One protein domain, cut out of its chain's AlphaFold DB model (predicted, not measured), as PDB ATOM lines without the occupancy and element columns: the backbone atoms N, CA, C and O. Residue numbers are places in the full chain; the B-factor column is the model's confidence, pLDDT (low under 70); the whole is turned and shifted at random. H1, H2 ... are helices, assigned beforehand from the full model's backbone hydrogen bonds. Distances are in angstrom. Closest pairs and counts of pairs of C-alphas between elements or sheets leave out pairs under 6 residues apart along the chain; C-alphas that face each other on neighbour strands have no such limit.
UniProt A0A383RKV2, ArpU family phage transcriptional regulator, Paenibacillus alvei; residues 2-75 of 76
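Overview. This is residues 2 to 75 of the 76 residues of the protein "ArpU family phage transcriptional regulator" of Paenibacillus alvei (UniProt A0A383RKV2). Two long helices, H1 and H4, meet near their last residues; short H2 crosses H4, small H3 packs on H2, and residues 2 to 11 of H1 stick out as an arm. The printed part has 74 residues with four named helices, H1 to H4 in order, and no named strand: all helix, mostly crossed. It is only just loose, close to compact, with a radius of gyration of the C-alphas of 13.9 A, spanning 44 by 24 by 15 A.

Arrangement. Start at H1, residues 2 to 21: residues 20 to 21 alone touch H2, residues 25 to 35, in a helical hairpin, closest C-alphas Val 20 and Lys 28, 5.7 A. H4, residues 56 to 74, touches H2 about perpendicular, 88 degrees, with residues 62 to 67 alone, closest C-alphas Glu 27 and Ala 66, 5.3 A. H1 touches H4 with residues 16 to 20 alone, at a steep tilt of 54 degrees, closest C-alphas Val 19 and Val 70, 6.4 A. H3, residues 42 to 48, touches H2, closest C-alphas Arg 34 and Val 45, 7.0 A. In H1, H2, H3 and H4 every O i to N i+4 pair is within hydrogen-bond range.

Along the chain. Find C-alpha 2 at (139.235, 156.425, 198.853), where H1 begins its 28.7 A; H2 spans 15.3 A, H3 10.0 A, and H4 runs 26.6 A to C-alpha 74 at (143.478, 132.344, 194.688).

Size, cuts and confidence. The printed part has no cut and no long link; residues 2 to 3 have pLDDT under 70.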
ATOM      1  N   LYS A   2     138.758 156.835 200.199       59.91
ATOM      2  CA  LYS A   2     139.235 156.425 198.853       59.91
ATOM      3  C   LYS A   2     140.565 155.640 198.868       59.91
ATOM      4  O   LYS A   2     140.687 154.636 198.182       59.91
ATOM      5  N   ASN A   3     141.508 156.023 199.730       69.06
ATOM      6  CA  ASN A   3     142.853 155.423 199.769       69.06
ATOM      7  C   ASN A   3     142.879 153.969 200.278       69.06
ATOM      8  O   ASN A   3     143.725 153.189 199.846       69.06
ATOM      9  N   ALA A   4     141.952 153.590 201.167       74.06
ATOM     10  CA  ALA A   4     141.888 152.235 201.722       74.06
ATOM     11  C   ALA A   4     141.364 151.227 200.688       74.06
ATOM     12  O   ALA A   4     141.943 150.159 200.515       74.06
ATOM     13  N   HIS A   5     140.326 151.609 199.937       79.00
ATOM     14  CA  HIS A   5     139.775 150.778 198.870       79.00
ATOM     15  C   HIS A   5     140.782 150.573 197.728       79.00
ATOM     16  O   HIS A   5     141.002 149.446 197.287       79.00
ATOM     17  N   THR A   6     141.472 151.638 197.304       85.88
ATOM     18  CA  THR A   6     142.532 151.538 196.289       85.88
ATOM     19  C   THR A   6     143.683 150.646 196.759       85.88
ATOM     20  O   THR A   6     144.188 149.837 195.984       85.88
ATOM     21  N   SER A   7     144.075 150.736 198.035       88.31
ATOM     22  CA  SER A   7     145.111 149.872 198.615       88.31
ATOM     23  C   SER A   7     144.719 148.390 198.577       88.31
ATOM     24  O   SER A   7     145.527 147.543 198.191       88.31
ATOM     25  N   GLU A   8     143.463 148.069 198.899       89.69
ATOM     26  CA  GLU A   8     142.953 146.697 198.836       89.69
ATOM     27  C   GLU A   8     142.921 146.158 197.396       89.69
ATOM     28  O   GLU A   8     143.343 145.026 197.148       89.69
ATOM     29  N   MET A   9     142.489 146.979 196.435       90.25
ATOM     30  CA  MET A   9     142.496 146.626 195.011       90.25
ATOM     31  C   MET A   9     143.913 146.358 194.499       90.25
ATOM     32  O   MET A   9     144.154 145.324 193.878       90.25
ATOM     33  N   ILE A  10     144.874 147.221 194.838       93.44
ATOM     34  CA  ILE A  10     146.288 147.021 194.489       93.44
ATOM     35  C   ILE A  10     146.813 145.714 195.094       93.44
ATOM     36  O   ILE A  10     147.522 144.967 194.422       93.44
ATOM     37  N   LYS A  11     146.454 145.396 196.344       94.38
ATOM     38  CA  LYS A  11     146.857 144.139 196.990       94.38
ATOM     39  C   LYS A  11     146.309 142.916 196.246       94.38
ATOM     40  O   LYS A  11     147.035 141.935 196.085       94.38
ATOM     41  N   LYS A  12     145.062 142.976 195.765       92.38
ATOM     42  CA  LYS A  12     144.456 141.917 194.940       92.38
ATOM     43  C   LYS A  12     145.176 141.774 193.597       92.38
ATOM     44  O   LYS A  12     145.558 140.656 193.259       92.38
ATOM     45  N   CYS A  13     145.446 142.875 192.889       94.38
ATOM     46  CA  CYS A  13     146.199 142.849 191.629       94.38
ATOM     47  C   CYS A  13     147.593 142.236 191.809       94.38
ATOM     48  O   CYS A  13     147.935 141.293 191.104       94.38
ATOM     49  N   LYS A  14     148.343 142.665 192.832       95.94
ATOM     50  CA  LYS A  14     149.672 142.111 193.145       95.94
ATOM     51  C   LYS A  14     149.639 140.613 193.437       95.94
ATOM     52  O   LYS A  14     150.556 139.891 193.059       95.94
ATOM     53  N   ARG A  15     148.589 140.125 194.109       95.81
ATOM     54  CA  ARG A  15     148.414 138.686 194.350       95.81
ATOM     55  C   ARG A  15     148.191 137.932 193.038       95.81
ATOM     56  O   ARG A  15     148.783 136.874 192.857       95.81
ATOM     57  N   ILE A  16     147.374 138.473 192.132       96.31
ATOM     58  CA  ILE A  16     147.147 137.886 190.803       96.31
ATOM     59  C   ILE A  16     148.456 137.871 190.001       96.31
ATOM     60  O   ILE A  16     148.841 136.818 189.502       96.31
ATOM     61  N   GLU A  17     149.172 138.994 189.939       97.50
ATOM     62  CA  GLU A  17     150.468 139.119 189.257       97.50
ATOM     63  C   GLU A  17     151.493 138.102 189.781       97.50
ATOM     64  O   GLU A  17     152.143 137.411 188.996       97.50
ATOM     65  N   ALA A  18     151.591 137.944 191.106       97.50
ATOM     66  CA  ALA A  18     152.478 136.967 191.733       97.50
ATOM     67  C   ALA A  18     152.132 135.527 191.324       97.50
ATOM     68  O   ALA A  18     153.021 134.774 190.930       97.50
ATOM     69  N   VAL A  19     150.851 135.151 191.356       97.88
ATOM     70  CA  VAL A  19     150.403 133.820 190.919       97.88
ATOM     71  C   VAL A  19     150.708 133.590 189.435       97.88
ATOM     72  O   VAL A  19     151.253 132.547 189.079       97.88
ATOM     73  N   VAL A  20     150.409 134.562 188.568       98.19
ATOM     74  CA  VAL A  20     150.662 134.458 187.122       98.19
ATOM     75  C   VAL A  20     152.157 134.312 186.829       98.19
ATOM     76  O   VAL A  20     152.538 133.512 185.974       98.19
ATOM     77  N   SER A  21     153.018 135.005 187.581       97.69
ATOM     78  CA  SER A  21     154.474 134.924 187.415       97.69
ATOM     79  C   SER A  21     155.062 133.528 187.667       97.69
ATOM     80  O   SER A  21     156.133 133.230 187.141       97.69
ATOM     81  N   GLN A  22     154.354 132.675 188.419       96.94
ATOM     82  CA  GLN A  22     154.757 131.304 188.758       96.94
ATOM     83  C   GLN A  22     154.158 130.240 187.820       96.94
ATOM     84  O   GLN A  22     154.417 129.043 187.982       96.94
ATOM     85  N   LEU A  23     153.327 130.638 186.852       97.69
ATOM     86  CA  LEU A  23     152.788 129.709 185.862       97.69
ATOM     87  C   LEU A  23     153.891 129.184 184.936       97.69
ATOM     88  O   LEU A  23     154.964 129.770 184.797       97.69
ATOM     89  N   HIS A  24     153.598 128.074 184.252       96.62
ATOM     90  CA  HIS A  24     154.474 127.587 183.189       96.62
ATOM     91  C   HIS A  24     154.643 128.685 182.116       96.62
ATOM     92  O   HIS A  24     153.647 129.347 181.811       96.62
ATOM     93  N   PRO A  25     155.827 128.881 181.496       96.56
ATOM     94  CA  PRO A  25     156.085 130.021 180.607       96.56
ATOM     95  C   PRO A  25     155.020 130.255 179.526       96.56
ATOM     96  O   PRO A  25     154.591 131.387 179.315       96.56
ATOM     97  N   MET A  26     154.518 129.183 178.901       95.50
ATOM     98  CA  MET A  26     153.429 129.273 177.915       95.50
ATOM     99  C   MET A  26     152.095 129.752 178.510       95.50
ATOM    100  O   MET A  26     151.373 130.516 177.877       95.50
ATOM    101  N   GLU A  27     151.745 129.290 179.709       97.31
ATOM    102  CA  GLU A  27     150.509 129.680 180.395       97.31
ATOM    103  C   GLU A  27     150.599 131.127 180.884       97.31
ATOM    104  O   GLU A  27     149.659 131.893 180.685       97.31
ATOM    105  N   LYS A  28     151.749 131.509 181.456       97.88
ATOM    106  CA  LYS A  28     152.055 132.885 181.853       97.88
ATOM    107  C   LYS A  28     151.892 133.835 180.670       97.88
ATOM    108  O   LYS A  28     151.091 134.762 180.747       97.88
ATOM    109  N   MET A  29     152.585 133.551 179.564       97.31
ATOM    110  CA  MET A  29     152.521 134.362 178.349       97.31
ATOM    111  C   MET A  29     151.074 134.525 177.869       97.31
ATOM    112  O   MET A  29     150.653 135.647 177.573       97.31
ATOM    113  N   LEU A  30     150.297 133.433 177.841       97.69
ATOM    114  CA  LEU A  30     148.896 133.465 177.427       97.69
ATOM    115  C   LEU A  30     148.072 134.389 178.325       97.69
ATOM    116  O   LEU A  30     147.329 135.226 177.809       97.69
ATOM    117  N   ILE A  31     148.179 134.238 179.648       98.00
ATOM    118  CA  ILE A  31     147.395 135.034 180.599       98.00
ATOM    119  C   ILE A  31     147.770 136.513 180.512       98.00
ATOM    120  O   ILE A  31     146.879 137.362 180.435       98.00
ATOM    121  N   GLU A  32     149.066 136.818 180.445       97.56
ATOM    122  CA  GLU A  32     149.563 138.187 180.324       97.56
ATOM    123  C   GLU A  32     149.020 138.872 179.065       97.56
ATOM    124  O   GLU A  32     148.485 139.977 179.146       97.56
ATOM    125  N   HIS A  33     149.085 138.208 177.907       96.94
ATOM    126  CA  HIS A  33     148.624 138.792 176.646       96.94
ATOM    127  C   HIS A  33     147.104 138.874 176.537       96.94
ATOM    128  O   HIS A  33     146.593 139.834 175.972       96.94
ATOM    129  N   ARG A  34     146.369 137.883 177.053       97.44
ATOM    130  CA  ARG A  34     144.915 137.808 176.872       97.44
ATOM    131  C   ARG A  34     144.119 138.614 177.898       97.44
ATOM    132  O   ARG A  34     143.011 139.048 177.568       97.44
ATOM    133  N   TYR A  35     144.633 138.742 179.124       96.44
ATOM    134  CA  TYR A  35     143.857 139.216 180.276       96.44
ATOM    135  C   TYR A  35     144.516 140.334 181.091       96.44
ATOM    136  O   TYR A  35     143.807 140.998 181.840       96.44
ATOM    137  N   MET A  36     145.832 140.547 180.976       95.31
ATOM    138  CA  MET A  36     146.548 141.578 181.754       95.31
ATOM    139  C   MET A  36     146.997 142.777 180.910       95.31
ATOM    140  O   MET A  36     147.652 143.684 181.419       95.31
ATOM    141  N   LYS A  37     146.647 142.782 179.625       92.88
ATOM    142  CA  LYS A  37     146.859 143.881 178.681       92.88
ATOM    143  C   LYS A  37     145.510 144.348 178.130       92.88
ATOM    144  O   LYS A  37     144.452 143.908 178.581       92.88
ATOM    145  N   GLU A  38     145.557 145.244 177.151       93.31
ATOM    146  CA  GLU A  38     144.383 145.639 176.380       93.31
ATOM    147  C   GLU A  38     143.664 144.430 175.772       93.31
ATOM    148  O   GLU A  38     144.245 143.368 175.530       93.31
ATOM    149  N   TYR A  39     142.365 144.596 175.543       94.50
ATOM    150  CA  TYR A  39     141.521 143.525 175.043       94.50
ATOM    151  C   TYR A  39     142.009 143.010 173.682       94.50
ATOM    152  O   TYR A  39     142.080 143.754 172.706       94.50
ATOM    153  N   VAL A  40     142.245 141.701 173.603       96.81
ATOM    154  CA  VAL A  40     142.566 140.983 172.365       96.81
ATOM    155  C   VAL A  40     141.681 139.752 172.214       96.81
ATOM    156  O   VAL A  40     141.252 139.138 173.196       96.81
ATOM    157  N   LYS A  41     141.396 139.370 170.968       97.56
ATOM    158  CA  LYS A  41     140.620 138.164 170.664       97.56
ATOM    159  C   LYS A  41     141.500 136.923 170.774       97.56
ATOM    160  O   LYS A  41     142.694 136.965 170.494       97.56
ATOM    161  N   ASP A  42     140.883 135.790 171.097       97.44
ATOM    162  CA  ASP A  42     141.586 134.509 171.248       97.44
ATOM    163  C   ASP A  42     142.413 134.144 170.008       97.44
ATOM    164  O   ASP A  42     143.566 133.736 170.147       97.44
ATOM    165  N   TYR A  43     141.863 134.367 168.805       97.56
ATOM    166  CA  TYR A  43     142.579 134.101 167.553       97.56
ATOM    167  C   TYR A  43     143.824 134.948 167.376       97.56
ATOM    168  O   TYR A  43     144.794 134.478 166.797       97.56
ATOM    169  N   GLN A  44     143.831 136.176 167.890       97.56
ATOM    170  CA  GLN A  44     145.019 137.010 167.788       97.56
ATOM    171  C   GLN A  44     146.142 136.430 168.644       97.56
ATOM    172  O   GLN A  44     147.298 136.450 168.240       97.56
ATOM    173  N   VAL A  45     145.798 135.848 169.795       97.56
ATOM    174  CA  VAL A  45     146.780 135.231 170.685       97.56
ATOM    175  C   VAL A  45     147.329 133.946 170.072       97.56
ATOM    176  O   VAL A  45     148.539 133.821 169.909       97.56
ATOM    177  N   TYR A  46     146.466 132.995 169.699       97.75
ATOM    178  CA  TYR A  46     146.953 131.702 169.203       97.75
ATOM    179  C   TYR A  46     147.600 131.771 167.814       97.75
ATOM    180  O   TYR A  46     148.430 130.914 167.517       97.75
ATOM    181  N   SER A  47     147.253 132.773 166.994       98.00
ATOM    182  CA  SER A  47     147.824 132.941 165.652       98.00
ATOM    183  C   SER A  47     149.047 133.856 165.593       98.00
ATOM    184  O   SER A  47     149.861 133.658 164.700       98.00
ATOM    185  N   PHE A  48     149.168 134.862 166.472       96.94
ATOM    186  CA  PHE A  48     150.209 135.901 166.347       96.94
ATOM    187  C   PHE A  48     151.090 136.093 167.586       96.94
ATOM    188  O   PHE A  48     152.044 136.859 167.525       96.94
ATOM    189  N   VAL A  49     150.767 135.465 168.722       96.25
ATOM    190  CA  VAL A  49     151.578 135.566 169.951       96.25
ATOM    191  C   VAL A  49     152.300 134.250 170.256       96.25
ATOM    192  O   VAL A  49     153.406 134.256 170.790       96.25
ATOM    193  N   PHE A  50     151.686 133.111 169.933       96.50
ATOM    194  CA  PHE A  50     152.356 131.815 170.018       96.50
ATOM    195  C   PHE A  50     153.332 131.626 168.853       96.50
ATOM    196  O   PHE A  50     152.961 131.833 167.703       96.50
ATOM    197  N   GLU A  51     154.540 131.161 169.171       94.44
ATOM    198  CA  GLU A  51     155.600 130.860 168.207       94.44
ATOM    199  C   GLU A  51     156.105 129.419 168.417       94.44
ATOM    200  O   GLU A  51     156.760 129.146 169.428       94.44
ATOM    201  N   PRO A  52     155.784 128.467 167.514       95.44
ATOM    202  CA  PRO A  52     154.924 128.627 166.336       95.44
ATOM    203  C   PRO A  52     153.441 128.833 166.712       95.44
ATOM    204  O   PRO A  52     153.030 128.453 167.818       95.44
ATOM    205  N   PRO A  53     152.608 129.356 165.788       97.44
ATOM    206  CA  PRO A  53     151.167 129.443 165.983       97.44
ATOM    207  C   PRO A  53     150.559 128.090 166.353       97.44
ATOM    208  O   PRO A  53     150.966 127.040 165.848       97.44
ATOM    209  N   ILE A  54     149.545 128.113 167.214       97.94
ATOM    210  CA  ILE A  54     148.863 126.899 167.671       97.94
ATOM    211  C   ILE A  54     147.397 126.895 167.247       97.94
ATOM    212  O   ILE A  54     146.768 127.934 167.076       97.94
ATOM    213  N   GLY A  55     146.818 125.701 167.127       98.00
ATOM    214  CA  GLY A  55     145.391 125.558 166.850       98.00
ATOM    215  C   GLY A  55     144.509 125.954 168.039       98.00
ATOM    216  O   GLY A  55     144.878 125.779 169.205       98.00
ATOM    217  N   GLU A  56     143.283 126.386 167.744       98.19
ATOM    218  CA  GLU A  56     142.305 126.838 168.740       98.19
ATOM    219  C   GLU A  56     142.065 125.809 169.862       98.19
ATOM    220  O   GLU A  56     141.985 126.161 171.039       98.19
ATOM    221  N   LYS A  57     141.988 124.512 169.532       98.25
ATOM    222  CA  LYS A  57     141.771 123.445 170.525       98.25
ATOM    223  C   LYS A  57     142.914 123.358 171.541       98.25
ATOM    224  O   LYS A  57     142.662 123.191 172.735       98.25
ATOM    225  N   MET A  58     144.158 123.486 171.075       97.94
ATOM    226  CA  MET A  58     145.340 123.483 171.940       97.94
ATOM    227  C   MET A  58     145.360 124.738 172.815       97.94
ATOM    228  O   MET A  58     145.515 124.636 174.031       97.94
ATOM    229  N   TYR A  59     145.081 125.900 172.219       98.25
ATOM    230  CA  TYR A  59     144.935 127.161 172.941       98.25
ATOM    231  C   TYR A  59     143.886 127.075 174.058       98.25
ATOM    232  O   TYR A  59     144.177 127.407 175.207       98.25
ATOM    233  N   ARG A  60     142.684 126.557 173.763       98.25
ATOM    234  CA  ARG A  60     141.610 126.373 174.754       98.25
ATOM    235  C   ARG A  60     142.060 125.493 175.926       98.25
ATOM    236  O   ARG A  60     141.743 125.818 177.068       98.25
ATOM    237  N   LYS A  61     142.820 124.420 175.664       98.19
ATOM    238  CA  LYS A  61     143.361 123.525 176.703       98.19
ATOM    239  C   LYS A  61     144.386 124.235 177.593       98.19
ATOM    240  O   LYS A  61     144.262 124.166 178.813       98.19
ATOM    241  N   ILE A  62     145.351 124.941 176.997       97.81
ATOM    242  CA  ILE A  62     146.369 125.706 177.739       97.81
ATOM    243  C   ILE A  62     145.693 126.783 178.591       97.81
ATOM    244  O   ILE A  62     145.945 126.876 179.788       97.81
ATOM    245  N   ARG A  63     144.774 127.553 178.001       98.25
ATOM    246  CA  ARG A  63     144.032 128.609 178.694       98.25
ATOM    247  C   ARG A  63     143.245 128.077 179.885       98.25
ATOM    248  O   ARG A  63     143.289 128.668 180.957       98.25
ATOM    249  N   TRP A  64     142.527 126.970 179.702       98.25
ATOM    250  CA  TRP A  64     141.745 126.360 180.775       98.25
ATOM    251  C   TRP A  64     142.626 125.904 181.937       98.25
ATOM    252  O   TRP A  64     142.294 126.161 183.091       98.25
ATOM    253  N   ASN A  65     143.769 125.281 181.643       97.75
ATOM    254  CA  ASN A  65     144.724 124.873 182.670       97.75
ATOM    255  C   ASN A  65     145.309 126.083 183.410       97.75
ATOM    256  O   ASN A  65     145.301 126.095 184.640       97.75
ATOM    257  N   ALA A  66     145.720 127.124 182.681       98.06
ATOM    258  CA  ALA A  66     146.248 128.356 183.255       98.06
ATOM    259  C   ALA A  66     145.234 129.024 184.200       98.06
ATOM    260  O   ALA A  66     145.546 129.283 185.361       98.06
ATOM    261  N   VAL A  67     143.996 129.233 183.736       97.62
ATOM    262  CA  VAL A  67     142.923 129.841 184.541       97.62
ATOM    263  C   VAL A  67     142.601 128.985 185.761       97.62
ATOM    264  O   VAL A  67     142.473 129.525 186.857       97.62
ATOM    265  N   ARG A  68     142.529 127.656 185.610       97.88
ATOM    266  CA  ARG A  68     142.284 126.750 186.738       97.88
ATOM    267  C   ARG A  68     143.379 126.863 187.797       97.88
ATOM    268  O   ARG A  68     143.064 126.962 188.976       97.88
ATOM    269  N   ARG A  69     144.653 126.889 187.392       96.94
ATOM    270  CA  ARG A  69     145.786 127.053 188.317       96.94
ATOM    271  C   ARG A  69     145.719 128.387 189.057       96.94
ATOM    272  O   ARG A  69     145.944 128.413 190.264       96.94
ATOM    273  N   VAL A  70     145.370 129.468 188.355       97.19
ATOM    274  CA  VAL A  70     145.175 130.786 188.972       97.19
ATOM    275  C   VAL A  70     144.028 130.746 189.982       97.19
ATOM    276  O   VAL A  70     144.220 131.165 191.119       97.19
ATOM    277  N   ALA A  71     142.870 130.193 189.611       97.19
ATOM    278  CA  ALA A  71     141.711 130.070 190.495       97.19
ATOM    279  C   ALA A  71     142.049 129.277 191.768       97.19
ATOM    280  O   ALA A  71     141.870 129.780 192.875       97.19
ATOM    281  N   THR A  72     142.688 128.110 191.622       97.06
ATOM    282  CA  THR A  72     143.140 127.290 192.756       97.06
ATOM    283  C   THR A  72     144.106 128.047 193.675       97.06
ATOM    284  O   THR A  72     143.942 128.010 194.890       97.06
ATOM    285  N   ALA A  73     145.084 128.778 193.130       95.44
ATOM    286  CA  ALA A  73     146.028 129.563 193.934       95.44
ATOM    287  C   ALA A  73     145.375 130.775 194.634       95.44
ATOM    288  O   ALA A  73     145.846 131.253 195.676       95.44
ATOM    289  N   LEU A  74     144.279 131.288 194.075       95.06
ATOM    290  CA  LEU A  74     143.478 132.344 194.688       95.06
ATOM    291  C   LEU A  74     142.455 131.804 195.700       95.06
ATOM    292  O   LEU A  74     142.050 132.567 196.578       95.06
ATOM    293  N   GLY A  75     142.132 130.509 195.641       95.19
ATOM    294  CA  GLY A  75     141.113 129.857 196.465       95.19
ATOM    295  C   GLY A  75     139.689 130.120 195.966       95.19
ATOM    296  O   GLY A  75     138.805 130.351 196.787       95.19
TER     297      GLY A  75